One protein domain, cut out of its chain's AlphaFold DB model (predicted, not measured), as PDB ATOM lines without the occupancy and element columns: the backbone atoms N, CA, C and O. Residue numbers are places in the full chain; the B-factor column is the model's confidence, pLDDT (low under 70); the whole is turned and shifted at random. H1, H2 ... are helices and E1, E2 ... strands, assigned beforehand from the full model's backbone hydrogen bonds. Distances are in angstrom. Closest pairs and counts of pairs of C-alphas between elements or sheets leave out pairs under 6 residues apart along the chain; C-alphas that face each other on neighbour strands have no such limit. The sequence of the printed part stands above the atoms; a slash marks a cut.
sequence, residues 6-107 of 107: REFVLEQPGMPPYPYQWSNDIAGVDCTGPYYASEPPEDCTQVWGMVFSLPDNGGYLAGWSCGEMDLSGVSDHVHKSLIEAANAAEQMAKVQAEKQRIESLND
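This is residues 6 to 107 of the 107 residues of an uncharacterized protein of Pseudomonas kielensis (UniProt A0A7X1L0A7). A strongly twisted sheet of five strands has one long helix, H1, packed over one face. The 102 printed residues run E1 E2 E3 E4 E5 H1; the antiparallel sheet has the order E1 E5 E4 E3 E2, class mixed. The whole is compact, radius of gyration of the C-alphas 13.4 A, spanning 45 by 31 by 20 A.

Edge strand E1, residues 6 to 9, neighbours E5, residues 71 to 79, with N 8 and O 72 2.9 A apart. E2, residues 20 to 22, E3, residues 46 to 53, E4, residues 60 to 65, and E5 form a meander of successive hairpins, with N 21 and O 51 3.0 A, N 50 and O 63 2.9 A, and N 64 and O 73 2.8 A apart. H1, residues 82 to 106, is on the sheet in two layers; its closest C-alphas to E3 are Ala 89 and Gly 49, 4.5 A. In H1 every O i to N i+4 pair is within hydrogen-bond range.

E1 begins at C-alpha 6 (134.433, 134.367, 211.282); H1, 36.2 A long, ends at C-alpha 106 (130.738, 132.834, 187.394).

The printed part has no cut. The link E2 to E3 is long. Residues 38 to 44 and 106 to 107 have pLDDT under 70.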
ATOM      1  N   ARG A   6     133.033 133.962 211.301       89.31
ATOM      2  CA  ARG A   6     134.433 134.367 211.282       89.31
ATOM      3  C   ARG A   6     135.241 133.359 210.482       89.31
ATOM      4  O   ARG A   6     135.307 132.190 210.856       89.31
ATOM      5  N   GLU A   7     135.902 133.843 209.438       92.88
ATOM      6  CA  GLU A   7     136.831 133.061 208.622       92.88
ATOM      7  C   GLU A   7     138.241 133.051 209.237       92.88
ATOM      8  O   GLU A   7     138.686 134.025 209.856       92.88
ATOM      9  N   PHE A   8     138.943 131.929 209.094       92.38
ATOM     10  CA  PHE A   8     140.320 131.719 209.540       92.38
ATOM     11  C   PHE A   8     140.963 130.576 208.742       92.38
ATOM     12  O   PHE A   8     140.280 129.848 208.026       92.38
ATOM     13  N   VAL A   9     142.277 130.400 208.871       92.25
ATOM     14  CA  VAL A   9     142.975 129.216 208.347       92.25
ATOM     15  C   VAL A   9     143.145 128.219 209.491       92.25
ATOM     16  O   VAL A   9     143.630 128.599 210.565       92.25
ATOM     17  N   LEU A  10     142.710 126.971 209.299       89.38
ATOM     18  CA  LEU A  10     142.796 125.943 210.339       89.38
ATOM     19  C   LEU A  10     144.265 125.700 210.718       89.38
ATOM     20  O   LEU A  10     145.150 125.738 209.868       89.38
ATOM     21  N   GLU A  11     144.532 125.489 212.007       88.75
ATOM     22  CA  GLU A  11     145.885 125.263 212.553       88.75
ATOM     23  C   GLU A  11     146.871 126.439 212.405       88.75
ATOM     24  O   GLU A  11     148.059 126.304 212.700       88.75
ATOM     25  N   GLN A  12     146.389 127.621 212.008       90.81
ATOM     26  CA  GLN A  12     147.183 128.845 211.916       90.81
ATOM     27  C   GLN A  12     146.804 129.865 213.005       90.81
ATOM     28  O   GLN A  12     145.707 129.818 213.579       90.81
ATOM     29  N   PRO A  13     147.693 130.836 213.301       88.12
ATOM     30  CA  PRO A  13     147.373 131.939 214.196       88.12
ATOM     31  C   PRO A  13     146.104 132.673 213.748       88.12
ATOM     32  O   PRO A  13     146.018 133.160 212.624       88.12
ATOM     33  N   GLY A  14     145.127 132.779 214.648       83.81
ATOM     34  CA  GLY A  14     143.834 133.407 214.363       83.81
ATOM     35  C   GLY A  14     142.642 132.456 214.423       83.81
ATOM     36  O   GLY A  14     141.515 132.957 214.457       83.81
ATOM     37  N   MET A  15     142.870 131.137 214.510       90.50
ATOM     38  CA  MET A  15     141.803 130.175 214.806       90.50
ATOM     39  C   MET A  15     141.265 130.344 216.242       90.50
ATOM     40  O   MET A  15     141.997 130.814 217.124       90.50
ATOM     41  N   PRO A  16     140.008 129.949 216.512       89.38
ATOM     42  CA  PRO A  16     139.489 129.876 217.873       89.38
ATOM     43  C   PRO A  16     140.384 128.996 218.767       89.38
ATOM     44  O   PRO A  16     140.724 127.883 218.368       89.38
ATOM     45  N   PRO A  17     140.757 129.443 219.983       90.94
ATOM     46  CA  PRO A  17     141.658 128.706 220.873       90.94
ATOM     47  C   PRO A  17     140.918 127.588 221.632       90.94
ATOM     48  O   PRO A  17     141.083 127.428 222.840       90.94
ATOM     49  N   TYR A  18     140.058 126.849 220.933       92.44
ATOM     50  CA  TYR A  18     139.196 125.817 221.495       92.44
ATOM     51  C   TYR A  18     139.458 124.475 220.806       92.44
ATOM     52  O   TYR A  18     139.762 124.459 219.611       92.44
ATOM     53  N   PRO A  19     139.318 123.345 221.522       93.06
ATOM     54  CA  PRO A  19     139.328 122.032 220.894       93.06
ATOM     55  C   PRO A  19     138.227 121.938 219.839       93.06
ATOM     56  O   PRO A  19     137.107 122.404 220.076       93.06
ATOM     57  N   TYR A  20     138.536 121.304 218.713       93.69
ATOM     58  CA  TYR A  20     137.570 121.010 217.665       93.69
ATOM     59  C   TYR A  20     137.541 119.519 217.348       93.69
ATOM     60  O   TYR A  20     138.487 118.789 217.645       93.69
ATOM     61  N   GLN A  21     136.446 119.080 216.743       94.12
ATOM     62  CA  GLN A  21     136.306 117.748 216.169       94.12
ATOM     63  C   GLN A  21     135.458 117.826 214.903       94.12
ATOM     64  O   GLN A  21     134.588 118.698 214.788       94.12
ATOM     65  N   TRP A  22     135.714 116.931 213.958       93.62
ATOM     66  CA  TRP A  22     134.932 116.836 212.736       93.62
ATOM     67  C   TRP A  22     133.539 116.293 213.038       93.62
ATOM     68  O   TRP A  22     133.371 115.447 213.917       93.62
ATOM     69  N   SER A  23     132.523 116.791 212.340       90.62
ATOM     70  CA  SER A  23     131.132 116.374 212.549       90.62
ATOM     71  C   SER A  23     130.937 114.870 212.329       90.62
ATOM     72  O   SER A  23     130.207 114.241 213.093       90.62
ATOM     73  N   ASN A  24     131.635 114.280 211.353       89.31
ATOM     74  CA  ASN A  24     131.590 112.849 211.028       89.31
ATOM     75  C   ASN A  24     132.178 111.941 212.121       89.31
ATOM     76  O   ASN A  24     131.846 110.757 212.164       89.31
ATOM     77  N   ASP A  25     132.995 112.485 213.023       90.75
ATOM     78  CA  ASP A  25     133.522 111.758 214.183       90.75
ATOM     79  C   ASP A  25     132.549 111.787 215.382       90.75
ATOM     80  O   ASP A  25     132.775 111.130 216.404       90.75
ATOM     81  N   ILE A  26     131.439 112.531 215.286       89.56
ATOM     82  CA  ILE A  26     130.464 112.691 216.368       89.56
ATOM     83  C   ILE A  26     129.399 111.598 216.292       89.56
ATOM     84  O   ILE A  26     128.522 111.589 215.428       89.56
ATOM     85  N   ALA A  27     129.414 110.696 217.274       85.94
ATOM     86  CA  ALA A  27     128.425 109.629 217.373       85.94
ATOM     87  C   ALA A  27     126.984 110.173 217.469       85.94
ATOM     88  O   ALA A  27     126.662 110.974 218.348       85.94
ATOM     89  N   GLY A  28     126.100 109.671 216.601       80.94
ATOM     90  CA  GLY A  28     124.679 110.034 216.576       80.94
ATOM     91  C   GLY A  28     124.331 111.229 215.684       80.94
ATOM     92  O   GLY A  28     123.165 111.617 215.643       80.94
ATOM     93  N   VAL A  29     125.307 111.793 214.971       83.94
ATOM     94  CA  VAL A  29     125.082 112.795 213.922       83.94
ATOM     95  C   VAL A  29     124.970 112.079 212.581       83.94
ATOM     96  O   VAL A  29     125.770 111.196 212.274       83.94
ATOM     97  N   ASP A  30     123.962 112.443 211.793       78.44
ATOM     98  CA  ASP A  30     123.835 111.968 210.417       78.44
ATOM     99  C   ASP A  30     124.677 112.872 209.510       78.44
ATOM    100  O   ASP A  30     124.228 113.926 209.055       78.44
ATOM    101  N   CYS A  31     125.947 112.507 209.338       76.44
ATOM    102  CA  CYS A  31     126.879 113.255 208.506       76.44
ATOM    103  C   CYS A  31     126.793 112.791 207.058       76.44
ATOM    104  O   CYS A  31     127.161 111.664 206.729       76.44
ATOM    105  N   THR A  32     126.342 113.696 206.189       74.62
ATOM    106  CA  THR A  32     126.287 113.467 204.738       74.62
ATOM    107  C   THR A  32     127.487 114.047 203.990       74.62
ATOM    108  O   THR A  32     127.588 113.851 202.779       74.62
ATOM    109  N   GLY A  33     128.377 114.764 204.688       70.38
ATOM    110  CA  GLY A  33     129.628 115.281 204.137       70.38
ATOM    111  C   GLY A  33     130.683 114.199 203.820       70.38
ATOM    112  O   GLY A  33     130.531 113.043 204.225       70.38
ATOM    113  N   PRO A  34     131.772 114.562 203.113       80.31
ATOM    114  CA  PRO A  34     132.125 115.923 202.698       80.31
ATOM    115  C   PRO A  34     131.226 116.471 201.587       80.31
ATOM    116  O   PRO A  34     130.683 115.726 200.773       80.31
ATOM    117  N   TYR A  35     131.088 117.796 201.549       85.00
ATOM    118  CA  TYR A  35     130.394 118.504 200.475       85.00
ATOM    119  C   TYR A  35     131.408 119.006 199.448       85.00
ATOM    120  O   TYR A  35     132.532 119.351 199.798       85.00
ATOM    121  N   TYR A  36     131.016 119.053 198.178       80.06
ATOM    122  CA  TYR A  36     131.924 119.348 197.069       80.06
ATOM    123  C   TYR A  36     131.574 120.682 196.413       80.06
ATOM    124  O   TYR A  36     130.412 120.924 196.070       80.06
ATOM    125  N   ALA A  37     132.586 121.525 196.206       72.38
ATOM    126  CA  ALA A  37     132.459 122.797 195.494       72.38
ATOM    127  C   ALA A  37     132.291 122.647 193.964       72.38
ATOM    128  O   ALA A  37     132.033 123.619 193.271       72.38
ATOM    129  N   SER A  38     132.407 121.449 193.394       69.25
ATOM    130  CA  SER A  38     132.223 121.169 191.962       69.25
ATOM    131  C   SER A  38     131.868 119.691 191.738       69.25
ATOM    132  O   SER A  38     131.826 118.906 192.687       69.25
ATOM    133  N   GLU A  39     131.526 119.305 190.502       63.72
ATOM    134  CA  GLU A  39     131.337 117.883 190.187       63.72
ATOM    135  C   GLU A  39     132.687 117.149 190.295       63.72
ATOM    136  O   GLU A  39     133.672 117.618 189.719       63.72
ATOM    137  N   PRO A  40     132.762 116.010 191.010       57.97
ATOM    138  CA  PRO A  40     133.955 115.161 191.005       57.97
ATOM    139  C   PRO A  40     134.347 114.782 189.558       57.97
ATOM    140  O   PRO A  40     133.430 114.585 188.756       57.97
ATOM    141  N   PRO A  41     135.641 114.583 189.212       57.25
ATOM    142  CA  PRO A  41     136.695 114.109 190.112       57.25
ATOM    143  C   PRO A  41     138.068 114.827 190.002       57.25
ATOM    144  O   PRO A  41     138.432 115.392 188.979       57.25
ATOM    145  N   GLU A  42     138.843 114.683 191.081       55.31
ATOM    146  CA  GLU A  42     140.297 114.904 191.257       55.31
ATOM    147  C   GLU A  42     140.766 116.211 191.931       55.31
ATOM    148  O   GLU A  42     141.543 116.088 192.870       55.31
ATOM    149  N   ASP A  43     140.219 117.399 191.638       62.75
ATOM    150  CA  ASP A  43     140.700 118.669 192.254       62.75
ATOM    151  C   ASP A  43     139.600 119.514 192.931       62.75
ATOM    152  O   ASP A  43     139.711 120.729 193.094       62.75
ATOM    153  N   CYS A  44     138.490 118.887 193.317       68.62
ATOM    154  CA  CYS A  44     137.386 119.602 193.947       68.62
ATOM    155  C   CYS A  44     137.650 119.860 195.438       68.62
ATOM    156  O   CYS A  44     137.827 118.910 196.206       68.62
ATOM    157  N   THR A  45     137.595 121.131 195.856       80.56
ATOM    158  CA  THR A  45     137.615 121.521 197.270       80.56
ATOM    159  C   THR A  45     136.488 120.823 198.026       80.56
ATOM    160  O   THR A  45     135.305 120.948 197.686       80.56
ATOM    161  N   GLN A  46     136.872 120.072 199.055       88.25
ATOM    162  CA  GLN A  46     135.954 119.396 199.960       88.25
ATOM    163  C   GLN A  46     135.695 120.291 201.157       88.25
ATOM    164  O   GLN A  46     136.636 120.788 201.761       88.25
ATOM    165  N   VAL A  47     134.433 120.454 201.529       91.19
ATOM    166  CA  VAL A  47     134.041 121.214 202.712       91.19
ATOM    167  C   VAL A  47     133.454 120.264 203.748       91.19
ATOM    168  O   VAL A  47     132.497 119.530 203.484       91.19
ATOM    169  N   TRP A  48     134.034 120.298 204.941       92.50
ATOM    170  CA  TRP A  48     133.719 119.450 206.083       92.50
ATOM    171  C   TRP A  48     133.060 120.260 207.192       92.50
ATOM    172  O   TRP A  48     133.418 121.416 207.414       92.50
ATOM    173  N   GLY A  49     132.112 119.655 207.910       93.69
ATOM    174  CA  GLY A  49     131.572 120.227 209.139       93.69
ATOM    175  C   GLY A  49     132.539 120.017 210.305       93.69
ATOM    176  O   GLY A  49     133.127 118.948 210.456       93.69
ATOM    177  N   MET A  50     132.698 121.022 211.158       94.25
ATOM    178  CA  MET A  50     133.489 120.917 212.386       94.25
ATOM    179  C   MET A  50     132.765 121.571 213.560       94.25
ATOM    180  O   MET A  50     131.982 122.505 213.387       94.25
ATOM    181  N   VAL A  51     133.041 121.098 214.773       95.44
ATOM    182  CA  VAL A  51     132.461 121.647 216.001       95.44
ATOM    183  C   VAL A  51     133.559 121.996 216.990       95.44
ATOM    184  O   VAL A  51     134.371 121.142 217.338       95.44
ATOM    185  N   PHE A  52     133.542 123.229 217.493       95.31
ATOM    186  CA  PHE A  52     134.395 123.661 218.599       95.31
ATOM    187  C   PHE A  52     133.686 123.471 219.938       95.31
ATOM    188  O   PHE A  52     132.503 123.787 220.067       95.31
ATOM    189  N   SER A  53     134.418 123.013 220.952       95.69
ATOM    190  CA  SER A  53     133.915 122.872 222.324       95.69
ATOM    191  C   SER A  53     134.371 124.039 223.193       95.69
ATOM    192  O   SER A  53     135.569 124.238 223.396       95.69
ATOM    193  N   LEU A  54     133.422 124.801 223.735       94.38
ATOM    194  CA  LEU A  54     133.721 125.890 224.662       94.38
ATOM    195  C   LEU A  54     134.036 125.340 226.066       94.38
ATOM    196  O   LEU A  54     133.457 124.328 226.479       94.38
ATOM    197  N   PRO A  55     134.931 125.996 226.827       92.50
ATOM    198  CA  PRO A  55     135.264 125.584 228.189       92.50
ATOM    199  C   PRO A  55     134.064 125.702 229.143       92.50
ATOM    200  O   PRO A  55     133.077 126.369 228.843       92.50
ATOM    201  N   ASP A  56     134.163 125.058 230.311       89.75
ATOM    202  CA  ASP A  56     133.225 125.195 231.439       89.75
ATOM    203  C   ASP A  56     131.746 124.906 231.111       89.75
ATOM    204  O   ASP A  56     130.839 125.541 231.648       89.75
ATOM    205  N   ASN A  57     131.484 123.933 230.228       84.12
ATOM    206  CA  ASN A  57     130.145 123.651 229.683       84.12
ATOM    207  C   ASN A  57     129.510 124.872 228.990       84.12
ATOM    208  O   ASN A  57     128.285 125.012 228.955       84.12
ATOM    209  N   GLY A  58     130.342 125.742 228.412       91.00
ATOM    210  CA  GLY A  58     129.922 126.933 227.678       91.00
ATOM    211  C   GLY A  58     129.154 126.634 226.389       91.00
ATOM    212  O   GLY A  58     128.577 127.549 225.815       91.00
ATOM    213  N   GLY A  59     129.112 125.370 225.958       95.06
ATOM    214  CA  GLY A  59     128.420 124.917 224.757       95.06
ATOM    215  C   GLY A  59     129.380 124.653 223.602       95.06
ATOM    216  O   GLY A  59     130.551 124.329 223.806       95.06
ATOM    217  N   TYR A  60     128.864 124.777 222.386       96.31
ATOM    218  CA  TYR A  60     129.543 124.364 221.166       96.31
ATOM    219  C   TYR A  60     129.342 125.393 220.056       96.31
ATOM    220  O   TYR A  60     128.250 125.951 219.925       96.31
ATOM    221  N   LEU A  61     130.372 125.618 219.243       95.75
ATOM    222  CA  LEU A  61     130.283 126.457 218.045       95.75
ATOM    223  C   LEU A  61     130.322 125.577 216.801       95.75
ATOM    224  O   LEU A  61     131.170 124.689 216.695       95.75
ATOM    225  N   ALA A  62     129.423 125.847 215.865       95.75
ATOM    226  CA  ALA A  62     129.395 125.190 214.568       95.75
ATOM    227  C   ALA A  62     130.349 125.884 213.589       95.75
ATOM    228  O   ALA A  62     130.451 127.115 213.578       95.75
ATOM    229  N   GLY A  63     131.030 125.104 212.758       94.62
ATOM    230  CA  GLY A  63     131.938 125.608 211.740       94.62
ATOM    231  C   GLY A  63     132.030 124.707 210.517       94.62
ATOM    232  O   GLY A  63     131.472 123.611 210.476       94.62
ATOM    233  N   TRP A  64     132.762 125.188 209.522       94.12
ATOM    234  CA  TRP A  64     133.116 124.467 208.306       94.12
ATOM    235  C   TRP A  64     134.616 124.601 208.038       94.12
ATOM    236  O   TRP A  64     135.240 125.574 208.463       94.12
ATOM    237  N   SER A  65     135.199 123.654 207.312       93.06
ATOM    238  CA  SER A  65     136.601 123.716 206.893       93.06
ATOM    239  C   SER A  65     136.800 123.089 205.523       93.06
ATOM    240  O   SER A  65     136.187 122.066 205.224       93.06
ATOM    241  N   CYS A  66     137.677 123.681 204.712       90.44
ATOM    242  CA  CYS A  66     138.141 123.077 203.461       90.44
ATOM    243  C   CYS A  66     139.224 121.999 203.674       90.44
ATOM    244  O   CYS A  66     139.643 121.342 202.726       90.44
ATOM    245  N   GLY A  67     139.662 121.797 204.921       85.94
ATOM    246  CA  GLY A  67     140.707 120.850 205.286       85.94
ATOM    247  C   GLY A  67     141.749 121.460 206.221       85.94
ATOM    248  O   GLY A  67     141.722 122.646 206.557       85.94
ATOM    249  N   GLU A  68     142.682 120.618 206.654       84.69
ATOM    250  CA  GLU A  68     143.829 121.045 207.456       84.69
ATOM    251  C   GLU A  68     144.645 122.110 206.713       84.69
ATOM    252  O   GLU A  68     144.895 121.993 205.514       84.69
ATOM    253  N   MET A  69     145.070 123.149 207.439       86.81
ATOM    254  CA  MET A  69     145.804 124.300 206.893       86.81
ATOM    255  C   MET A  69     145.071 125.083 205.790       86.81
ATOM    256  O   MET A  69     145.705 125.882 205.098       86.81
ATOM    257  N   ASP A  70     143.755 124.907 205.649       89.12
ATOM    258  CA  ASP A  70     142.946 125.574 204.628       89.12
ATOM    259  C   ASP A  70     141.871 126.491 205.245       89.12
ATOM    260  O   ASP A  70     141.675 126.568 206.470       89.12
ATOM    261  N   LEU A  71     141.188 127.237 204.379       91.31
ATOM    262  CA  LEU A  71     140.138 128.171 204.732       91.31
ATOM    263  C   LEU A  71     139.010 127.460 205.480       91.31
ATOM    264  O   LEU A  71     138.477 126.431 205.059       91.31
ATOM    265  N   SER A  72     138.647 128.052 206.605       93.62
ATOM    266  CA  SER A  72     137.645 127.553 207.530       93.62
ATOM    267  C   SER A  72     136.808 128.708 208.063       93.62
ATOM    268  O   SER A  72     137.237 129.863 208.054       93.62
ATOM    269  N   GLY A  73     135.619 128.395 208.562       93.88
ATOM    270  CA  GLY A  73     134.704 129.366 209.144       93.88
ATOM    271  C   GLY A  73     134.044 128.829 210.404       93.88
ATOM    272  O   GLY A  73     133.775 127.636 210.521       93.88
ATOM    273  N   VAL A  74     133.770 129.708 211.363       94.62
ATOM    274  CA  VAL A  74     133.027 129.380 212.588       94.62
ATOM    275  C   VAL A  74     131.914 130.394 212.807       94.62
ATOM    276  O   VAL A  74     132.098 131.587 212.569       94.62
ATOM    277  N   SER A  75     130.756 129.927 213.257       94.06
ATOM    278  CA  SER A  75     129.657 130.787 213.678       94.06
ATOM    279  C   SER A  75     129.859 131.245 215.121       94.06
ATOM    280  O   SER A  75     130.231 130.449 215.981       94.06
ATOM    281  N   ASP A  76     129.518 132.500 215.417       91.00
ATOM    282  CA  ASP A  76     129.457 133.004 216.798       91.00
ATOM    283  C   ASP A  76     128.235 132.467 217.581       91.00
ATOM    284  O   ASP A  76     128.042 132.783 218.759       91.00
ATOM    285  N   HIS A  77     127.369 131.671 216.941       93.00
ATOM    286  CA  HIS A  77     126.199 131.089 217.587       93.00
ATOM    287  C   HIS A  77     126.573 129.903 218.486       93.00
ATOM    288  O   HIS A  77     127.102 128.889 218.032       93.00
ATOM    289  N   VAL A  78     126.229 130.017 219.772       94.69
ATOM    290  CA  VAL A  78     126.489 128.982 220.776       94.69
ATOM    291  C   VAL A  78     125.326 127.997 220.856       94.69
ATOM    292  O   VAL A  78     124.226 128.338 221.299       94.69
ATOM    293  N   HIS A  79     125.602 126.746 220.511       94.38
ATOM    294  CA  HIS A  79     124.704 125.613 220.697       94.38
ATOM    295  C   HIS A  79     124.921 124.965 222.066       94.38
ATOM    296  O   HIS A  79     126.049 124.842 222.542       94.38
ATOM    297  N   LYS A  80     123.846 124.500 222.708       94.06
ATOM    298  CA  LYS A  80     123.940 123.813 224.011       94.06
ATOM    299  C   LYS A  80     124.219 122.320 223.876       94.06
ATOM    300  O   LYS A  80     124.740 121.710 224.804       94.06
ATOM    301  N   SER A  81     123.845 121.737 222.742       94.19
ATOM    302  CA  SER A  81     124.030 120.322 222.443       94.19
ATOM    303  C   SER A  81     125.083 120.138 221.362       94.19
ATOM    304  O   SER A  81     125.075 120.836 220.348       94.19
ATOM    305  N   LEU A  82     125.945 119.142 221.558       93.19
ATOM    306  CA  LEU A  82     126.942 118.749 220.572       93.19
ATOM    307  C   LEU A  82     126.288 118.319 219.251       93.19
ATOM    308  O   LEU A  82     126.762 118.683 218.181       93.19
ATOM    309  N   ILE A  83     125.165 117.599 219.327       93.31
ATOM    310  CA  ILE A  83     124.425 117.124 218.151       93.31
ATOM    311  C   ILE A  83     123.795 118.294 217.387       93.31
ATOM    312  O   ILE A  83     123.803 118.310 216.161       93.31
ATOM    313  N   GLU A  84     123.269 119.298 218.093       93.25
ATOM    314  CA  GLU A  84     122.732 120.505 217.448       93.25
ATOM    315  C   GLU A  84     123.833 121.275 216.716       93.25
ATOM    316  O   GLU A  84     123.640 121.672 215.569       93.25
ATOM    317  N   ALA A  85     124.993 121.432 217.358       94.69
ATOM    318  CA  ALA A  85     126.148 122.097 216.768       94.69
ATOM    319  C   ALA A  85     126.678 121.346 215.543       94.69
ATOM    320  O   ALA A  85     127.007 121.965 214.539       94.69
ATOM    321  N   ALA A  86     126.716 120.016 215.604       94.31
ATOM    322  CA  ALA A  86     127.170 119.180 214.502       94.31
ATOM    323  C   ALA A  86     126.222 119.240 213.300       94.31
ATOM    324  O   ALA A  86     126.669 119.422 212.173       94.31
ATOM    325  N   ASN A  87     124.909 119.186 213.536       92.31
ATOM    326  CA  ASN A  87     123.922 119.372 212.471       92.31
ATOM    327  C   ASN A  87     124.025 120.771 211.845       92.31
ATOM    328  O   ASN A  87     123.901 120.916 210.631       92.31
ATOM    329  N   ALA A  88     124.269 121.806 212.656       93.56
ATOM    330  CA  ALA A  88     124.506 123.154 212.149       93.56
ATOM    331  C   ALA A  88     125.809 123.240 211.336       93.56
ATOM    332  O   ALA A  88     125.811 123.843 210.266       93.56
ATOM    333  N   ALA A  89     126.880 122.582 211.788       94.19
ATOM    334  CA  ALA A  89     128.156 122.503 211.080       94.19
ATOM    335  C   ALA A  89     128.013 121.822 209.708       94.19
ATOM    336  O   ALA A  89     128.535 122.322 208.715       94.19
ATOM    337  N   GLU A  90     127.233 120.742 209.618       92.44
ATOM    338  CA  GLU A  90     126.902 120.083 208.345       92.44
ATOM    339  C   GLU A  90     126.172 121.024 207.378       92.44
ATOM    340  O   GLU A  90     126.510 121.101 206.197       92.44
ATOM    341  N   GLN A  91     125.190 121.786 207.874       91.88
ATOM    342  CA  GLN A  91     124.498 122.775 207.041       91.88
ATOM    343  C   GLN A  91     125.439 123.892 206.584       91.88
ATOM    344  O   GLN A  91     125.376 124.299 205.425       91.88
ATOM    345  N   MET A  92     126.324 124.365 207.462       92.81
ATOM    346  CA  MET A  92     127.327 125.375 207.122       92.81
ATOM    347  C   MET A  92     128.275 124.874 206.030       92.81
ATOM    348  O   MET A  92     128.477 125.567 205.034       92.81
ATOM    349  N   ALA A  93     128.791 123.650 206.167       91.88
ATOM    350  CA  ALA A  93     129.669 123.038 205.175       91.88
ATOM    351  C   ALA A  93     128.977 122.890 203.811       91.88
ATOM    352  O   ALA A  93     129.549 123.250 202.780       91.88
ATOM    353  N   LYS A  94     127.712 122.455 203.799       90.94
ATOM    354  CA  LYS A  94     126.905 122.362 202.576       90.94
ATOM    355  C   LYS A  94     126.710 123.718 201.894       90.94
ATOM    356  O   LYS A  94     126.915 123.827 200.687       90.94
ATOM    357  N   VAL A  95     126.307 124.738 202.655       90.50
ATOM    358  CA  VAL A  95     126.084 126.098 202.132       90.50
ATOM    359  C   VAL A  95     127.377 126.677 201.570       90.50
ATOM    360  O   VAL A  95     127.357 127.304 200.512       90.50
ATOM    361  N   GLN A  96     128.501 126.450 202.245       90.88
ATOM    362  CA  GLN A  96     129.793 126.942 201.791       90.88
ATOM    363  C   GLN A  96     130.261 126.237 200.513       90.88
ATOM    364  O   GLN A  96     130.713 126.910 199.588       90.88
ATOM    365  N   ALA A  97     130.101 124.916 200.415       89.25
ATOM    366  CA  ALA A  97     130.396 124.183 199.185       89.25
ATOM    367  C   ALA A  97     129.540 124.688 198.009       89.25
ATOM    368  O   ALA A  97     130.052 124.923 196.917       89.25
ATOM    369  N   GLU A  98     128.243 124.929 198.230       88.06
ATOM    370  CA  GLU A  98     127.353 125.488 197.205       88.06
ATOM    371  C   GLU A  98     127.748 126.917 196.805       88.06
ATOM    372  O   GLU A  98     127.736 127.251 195.619       88.06
ATOM    373  N   LYS A  99     128.161 127.750 197.767       86.75
ATOM    374  CA  LYS A  99     128.675 129.100 197.501       86.75
ATOM    375  C   LYS A  99     129.918 129.052 196.610       86.75
ATOM    376  O   LYS A  99     129.924 129.703 195.568       86.75
ATOM    377  N   GLN A 100     130.917 128.251 196.976       85.69
ATOM    378  CA  GLN A 100     132.142 128.080 196.184       85.69
ATOM    379  C   GLN A 100     131.831 127.540 194.782       85.69
ATOM    380  O   GLN A 100     132.398 128.008 193.795       85.69
ATOM    381  N   ARG A 101     130.858 126.627 194.665       83.50
ATOM    382  CA  ARG A 101     130.380 126.126 193.372       83.50
ATOM    383  C   ARG A 101     129.813 127.224 192.490       83.50
ATOM    384  O   ARG A 101     130.165 127.303 191.318       83.50
ATOM    385  N   ILE A 102     128.936 128.063 193.031       82.69
ATOM    386  CA  ILE A 102     128.339 129.174 192.284       82.69
ATOM    387  C   ILE A 102     129.413 130.187 191.881       82.69
ATOM    388  O   ILE A 102     129.387 130.668 190.753       82.69
ATOM    389  N   GLU A 103     130.355 130.504 192.767       80.81
ATOM    390  CA  GLU A 103     131.472 131.407 192.462       80.81
ATOM    391  C   GLU A 103     132.330 130.858 191.316       80.81
ATOM    392  O   GLU A 103     132.564 131.579 190.353       80.81
ATOM    393  N   SER A 104     132.667 129.562 191.335       74.81
ATOM    394  CA  SER A 104     133.440 128.912 190.263       74.81
ATOM    395  C   SER A 104     132.741 128.876 188.896       74.81
ATOM    396  O   SER A 104     133.402 128.749 187.874       74.81
ATOM    397  N   LEU A 105     131.406 128.960 188.861       72.88
ATOM    398  CA  LEU A 105     130.622 128.992 187.619       72.88
ATOM    399  C   LEU A 105     130.517 130.399 187.014       72.88
ATOM    400  O   LEU A 105     130.086 130.534 185.869       72.88
ATOM    401  N   ASN A 106     130.821 131.432 187.802       68.94
ATOM    402  CA  ASN A 106     130.738 132.834 187.394       68.94
ATOM    403  C   ASN A 106     132.108 133.448 187.053       68.94
ATOM    404  O   ASN A 106     132.135 134.606 186.631       68.94
ATOM    405  N   ASP A 107     133.196 132.698 187.247       57.91
ATOM    406  CA  ASP A 107     134.577 133.047 186.876       57.91
ATOM    407  C   ASP A 107     134.932 132.464 185.492       57.91
ATOM    408  O   ASP A 107     135.587 133.171 184.689       57.91
TER     409      ASP A 107